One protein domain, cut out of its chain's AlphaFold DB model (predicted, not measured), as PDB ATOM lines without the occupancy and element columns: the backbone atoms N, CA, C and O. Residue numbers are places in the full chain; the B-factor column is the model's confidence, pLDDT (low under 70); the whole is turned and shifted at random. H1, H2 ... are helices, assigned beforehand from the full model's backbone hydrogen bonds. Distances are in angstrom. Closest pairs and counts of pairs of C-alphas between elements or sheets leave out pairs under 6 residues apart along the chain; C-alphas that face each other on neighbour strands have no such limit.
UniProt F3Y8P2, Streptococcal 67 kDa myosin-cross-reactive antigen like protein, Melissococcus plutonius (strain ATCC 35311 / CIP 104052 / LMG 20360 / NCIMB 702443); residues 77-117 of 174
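AT A GLANCE: This is residues 77 to 117 of the 174 residues of the protein "Streptococcal 67 kDa myosin-cross-reactive antigen like protein" of Melissococcus plutonius (strain ATCC 35311 / CIP 104052 / LMG 20360 / NCIMB 702443) (UniProt F3Y8P2). Two short helices, H2 and H1, meet near the end of H1 and the start of H2 and make a V, with the long link of residues 91 to 101 looping out at the corner. A tail, residues 111 to 117, of which 111 and 112 belong to H2, sticks out at the far end of H2. The printed part has 41 residues with two named helices, H1 then H2, and no named strand; the class is all helix, though under half of the residues, 19, are in named elements. The whole is only just compact, close to loose, with a radius of gyration of the C-alphas of 10.5 A, and flat, spanning 31 by 21 by 10 A.

HOW THE PARTS SIT: H2, residues 102 to 112, touches H1, residues 83 to 90; the closest C-alphas, those of Glu 103 and Leu 89, are 4.8 A apart. Their lines are about perpendicular, at 77 degrees. In H1 and H2 every O i to N i+4 pair is within hydrogen-bond range.

IN THESE COORDINATES: H2 measures 15.8 A from C-alpha 102 at (19.957, -31.876, 22.153) to C-alpha 112. H1 measures 10.6 A from C-alpha 83 at (16.938, -18.694, 25.603) to C-alpha 90.

THE WHOLE: The C-alphas farthest apart, those of Gly 99 and Asp 117, are 32.2 A apart. The printed part has no cut, and no printed residue is under 70 in pLDDT.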
ATOM      1  N   LEU A  77      20.588 -25.906  34.316       92.44
ATOM      2  CA  LEU A  77      19.954 -25.258  33.180       92.44
ATOM      3  C   LEU A  77      18.599 -24.722  33.624       92.44
ATOM      4  O   LEU A  77      17.937 -25.300  34.485       92.44
ATOM      5  N   ASN A  78      18.168 -23.621  33.014       93.62
ATOM      6  CA  ASN A  78      16.813 -23.128  33.185       93.62
ATOM      7  C   ASN A  78      16.203 -22.815  31.821       93.62
ATOM      8  O   ASN A  78      16.520 -21.807  31.197       93.62
ATOM      9  N   TYR A  79      15.285 -23.671  31.378       90.06
ATOM     10  CA  TYR A  79      14.664 -23.579  30.054       90.06
ATOM     11  C   TYR A  79      13.893 -22.280  29.800       90.06
ATOM     12  O   TYR A  79      13.621 -21.958  28.648       90.06
ATOM     13  N   ARG A  80      13.470 -21.573  30.856       88.38
ATOM     14  CA  ARG A  80      12.685 -20.338  30.728       88.38
ATOM     15  C   ARG A  80      13.566 -19.109  30.548       88.38
ATOM     16  O   ARG A  80      13.083 -18.121  30.009       88.38
ATOM     17  N   THR A  81      14.812 -19.155  31.014       94.44
ATOM     18  CA  THR A  81      15.723 -18.002  30.984       94.44
ATOM     19  C   THR A  81      16.896 -18.189  30.029       94.44
ATOM     20  O   THR A  81      17.347 -17.214  29.440       94.44
ATOM     21  N   TYR A  82      17.362 -19.418  29.802       95.75
ATOM     22  CA  TYR A  82      18.525 -19.717  28.956       95.75
ATOM     23  C   TYR A  82      18.141 -19.778  27.471       95.75
ATOM     24  O   TYR A  82      18.387 -20.776  26.796       95.75
ATOM     25  N   VAL A  83      17.508 -18.722  26.960       96.31
ATOM     26  CA  VAL A  83      16.938 -18.694  25.603       96.31
ATOM     27  C   VAL A  83      17.989 -18.952  24.519       96.31
ATOM     28  O   VAL A  83      17.746 -19.772  23.638       96.31
ATOM     29  N   ASP A  84      19.182 -18.366  24.641       96.88
ATOM     30  CA  ASP A  84      20.259 -18.541  23.657       96.88
ATOM     31  C   ASP A  84      20.847 -19.955  23.687       96.88
ATOM     32  O   ASP A  84      21.162 -20.535  22.651       96.88
ATOM     33  N   LEU A  85      20.961 -20.554  24.878       96.12
ATOM     34  CA  LEU A  85      21.422 -21.936  24.994       96.12
ATOM     35  C   LEU A  85      20.392 -22.904  24.408       96.12
ATOM     36  O   LEU A  85      20.779 -23.872  23.763       96.12
ATOM     37  N   MET A  86      19.097 -22.666  24.624       96.62
ATOM     38  CA  MET A  86      18.056 -23.523  24.052       96.62
ATOM     39  C   MET A  86      18.000 -23.395  22.528       96.62
ATOM     40  O   MET A  86      17.909 -24.415  21.848       96.62
ATOM     41  N   ASP A  87      18.153 -22.186  21.978       97.75
ATOM     42  CA  ASP A  87      18.313 -22.005  20.530       97.75
ATOM     43  C   ASP A  87      19.546 -22.760  20.009       97.75
ATOM     44  O   ASP A  87      19.429 -23.538  19.061       97.75
ATOM     45  N   LEU A  88      20.701 -22.624  20.668       97.62
ATOM     46  CA  LEU A  88      21.916 -23.355  20.309       97.62
ATOM     47  C   LEU A  88      21.691 -24.874  20.307       97.62
ATOM     48  O   LEU A  88      22.020 -25.541  19.328       97.62
ATOM     49  N   LEU A  89      21.141 -25.432  21.387       96.62
ATOM     50  CA  LEU A  89      20.943 -26.875  21.530       96.62
ATOM     51  C   LEU A  89      19.894 -27.424  20.552       96.62
ATOM     52  O   LEU A  89      20.018 -28.568  20.119       96.62
ATOM     53  N   SER A  90      18.914 -26.615  20.136       97.69
ATOM     54  CA  SER A  90      17.918 -27.006  19.125       97.69
ATOM     55  C   SER A  90      18.523 -27.207  17.727       97.69
ATOM     56  O   SER A  90      17.920 -27.817  16.849       97.69
ATOM     57  N   ARG A  91      19.746 -26.714  17.509       97.88
ATOM     58  CA  ARG A  91      20.486 -26.823  16.243       97.88
ATOM     59  C   ARG A  91      21.457 -27.995  16.207       97.88
ATOM     60  O   ARG A  91      22.071 -28.243  15.164       97.88
ATOM     61  N   ILE A  92      21.648 -28.669  17.339       97.62
ATOM     62  CA  ILE A  92      22.594 -29.769  17.504       97.62
ATOM     63  C   ILE A  92      21.805 -31.076  17.634       97.62
ATOM     64  O   ILE A  92      20.912 -31.152  18.477       97.62
ATOM     65  N   PRO A  93      22.101 -32.112  16.830       98.12
ATOM     66  CA  PRO A  93      21.508 -33.433  17.022       98.12
ATOM     67  C   PRO A  93      21.835 -33.989  18.410       98.12
ATOM     68  O   PRO A  93      22.958 -33.820  18.889       98.12
ATOM     69  N   SER A  94      20.885 -34.681  19.039       97.69
ATOM     70  CA  SER A  94      21.179 -35.427  20.261       97.69
ATOM     71  C   SER A  94      22.213 -36.521  19.970       97.69
ATOM     72  O   SER A  94      22.207 -37.164  18.916       97.69
ATOM     73  N   VAL A  95      23.117 -36.714  20.928       94.69
ATOM     74  CA  VAL A  95      24.126 -37.781  20.908       94.69
ATOM     75  C   VAL A  95      23.600 -39.093  21.497       94.69
ATOM     76  O   VAL A  95      24.201 -40.142  21.279       94.69
ATOM     77  N   THR A  96      22.491 -39.037  22.235       94.31
ATOM     78  CA  THR A  96      21.890 -40.158  22.971       94.31
ATOM     79  C   THR A  96      20.605 -40.658  22.325       94.31
ATOM     80  O   THR A  96      20.376 -41.865  22.307       94.31
ATOM     81  N   GLU A  97      19.813 -39.765  21.731       97.12
ATOM     82  CA  GLU A  97      18.482 -40.072  21.202       97.12
ATOM     83  C   GLU A  97      18.397 -39.798  19.687       97.12
ATOM     84  O   GLU A  97      18.324 -38.643  19.249       97.12
ATOM     85  N   PRO A  98      18.406 -40.847  18.840       97.00
ATOM     86  CA  PRO A  98      18.347 -40.686  17.392       97.00
ATOM     87  C   PRO A  98      17.094 -39.942  16.921       97.00
ATOM     88  O   PRO A  98      15.968 -40.308  17.248       97.00
ATOM     89  N   GLY A  99      17.291 -38.934  16.068       97.50
ATOM     90  CA  GLY A  99      16.198 -38.151  15.483       97.50
ATOM     91  C   GLY A  99      15.690 -37.004  16.359       97.50
ATOM     92  O   GLY A  99      14.820 -36.270  15.901       97.50
ATOM     93  N   MET A 100      16.245 -36.824  17.561       98.44
ATOM     94  CA  MET A 100      16.003 -35.658  18.414       98.44
ATOM     95  C   MET A 100      17.153 -34.653  18.315       98.44
ATOM     96  O   MET A 100      18.286 -34.992  17.960       98.44
ATOM     97  N   THR A 101      16.870 -33.404  18.662       98.50
ATOM     98  CA  THR A 101      17.879 -32.385  18.972       98.50
ATOM     99  C   THR A 101      18.317 -32.487  20.436       98.50
ATOM    100  O   THR A 101      17.628 -33.080  21.270       98.50
ATOM    101  N   ALA A 102      19.465 -31.901  20.778       96.94
ATOM    102  CA  ALA A 102      19.957 -31.876  22.153       96.94
ATOM    103  C   ALA A 102      19.014 -31.095  23.093       96.94
ATOM    104  O   ALA A 102      18.910 -31.431  24.274       96.94
ATOM    105  N   GLU A 103      18.308 -30.078  22.584       97.25
ATOM    106  CA  GLU A 103      17.293 -29.340  23.354       97.25
ATOM    107  C   GLU A 103      16.095 -30.228  23.694       97.25
ATOM    108  O   GLU A 103      15.722 -30.322  24.867       97.25
ATOM    109  N   GLU A 104      15.544 -30.924  22.694       97.75
ATOM    110  CA  GLU A 104      14.390 -31.807  22.873       97.75
ATOM    111  C   GLU A 104      14.700 -32.937  23.852       97.75
ATOM    112  O   GLU A 104      13.883 -33.234  24.723       97.75
ATOM    113  N   ASP A 105      15.883 -33.544  23.736       97.25
ATOM    114  CA  ASP A 105      16.336 -34.620  24.617       97.25
ATOM    115  C   ASP A 105      16.449 -34.131  26.069       97.25
ATOM    116  O   ASP A 105      15.796 -34.658  26.974       97.25
ATOM    117  N   THR A 106      17.162 -33.019  26.284       94.62
ATOM    118  CA  THR A 106      17.343 -32.438  27.624       94.62
ATOM    119  C   THR A 106      15.995 -32.080  28.266       94.62
ATOM    120  O   THR A 106      15.739 -32.411  29.429       94.62
ATOM    121  N   ARG A 107      15.084 -31.455  27.507       95.19
ATOM    122  CA  ARG A 107      13.746 -31.095  27.996       95.19
ATOM    123  C   ARG A 107      12.883 -32.323  28.268       95.19
ATOM    124  O   ARG A 107      12.150 -32.350  29.261       95.19
ATOM    125  N   TYR A 108      12.944 -33.331  27.401       95.94
ATOM    126  CA  TYR A 108      12.221 -34.582  27.593       95.94
ATOM    127  C   TYR A 108      12.671 -35.266  28.885       95.94
ATOM    128  O   TYR A 108      11.818 -35.609  29.710       95.94
ATOM    129  N   PHE A 109      13.983 -35.373  29.108       95.69
ATOM    130  CA  PHE A 109      14.552 -35.918  30.335       95.69
ATOM    131  C   PHE A 109      14.049 -35.174  31.580       95.69
ATOM    132  O   PHE A 109      13.512 -35.813  32.488       95.69
ATOM    133  N   ASP A 110      14.144 -33.842  31.614       95.50
ATOM    134  CA  ASP A 110      13.693 -33.032  32.757       95.50
ATOM    135  C   ASP A 110      12.192 -33.202  33.042       95.50
ATOM    136  O   ASP A 110      11.782 -33.356  34.194       95.50
ATOM    137  N   SER A 111      11.364 -33.299  31.994       95.12
ATOM    138  CA  SER A 111       9.917 -33.505  32.146       95.12
ATOM    139  C   SER A 111       9.554 -34.809  32.871       95.12
ATOM    140  O   SER A 111       8.475 -34.909  33.462       95.12
ATOM    141  N   LYS A 112      10.446 -35.808  32.830       97.25
ATOM    142  CA  LYS A 112      10.298 -37.103  33.509       97.25
ATOM    143  C   LYS A 112      11.000 -37.150  34.866       97.25
ATOM    144  O   LYS A 112      10.654 -37.999  35.683       97.25
ATOM    145  N   HIS A 113      11.933 -36.235  35.119       96.44
ATOM    146  CA  HIS A 113      12.804 -36.231  36.294       96.44
ATOM    147  C   HIS A 113      12.808 -34.856  36.965       96.44
ATOM    148  O   HIS A 113      13.852 -34.231  37.139       96.44
ATOM    149  N   GLN A 114      11.620 -34.385  37.348       94.69
ATOM    150  CA  GLN A 114      11.471 -33.080  37.985       94.69
ATOM    151  C   GLN A 114      12.355 -32.972  39.229       94.69
ATOM    152  O   GLN A 114      12.249 -33.767  40.167       94.69
ATOM    153  N   THR A 115      13.214 -31.957  39.240       94.44
ATOM    154  CA  THR A 115      14.105 -31.700  40.370       94.44
ATOM    155  C   THR A 115      13.327 -31.035  41.503       94.44
ATOM    156  O   THR A 115      12.766 -29.953  41.337       94.44
ATOM    157  N   PHE A 116      13.314 -31.671  42.675       94.62
ATOM    158  CA  PHE A 116      12.769 -31.114  43.911       94.62
ATOM    159  C   PHE A 116      13.674 -31.499  45.084       94.62
ATOM    160  O   PHE A 116      13.782 -32.678  45.431       94.62
ATOM    161  N   ASP A 117      14.337 -30.506  45.678       94.62
ATOM    162  CA  ASP A 117      15.255 -30.724  46.796       94.62
ATOM    163  C   ASP A 117      14.481 -30.921  48.109       94.62
ATOM    164  O   ASP A 117      13.591 -30.143  48.452       94.62
TER     165      ASP A 117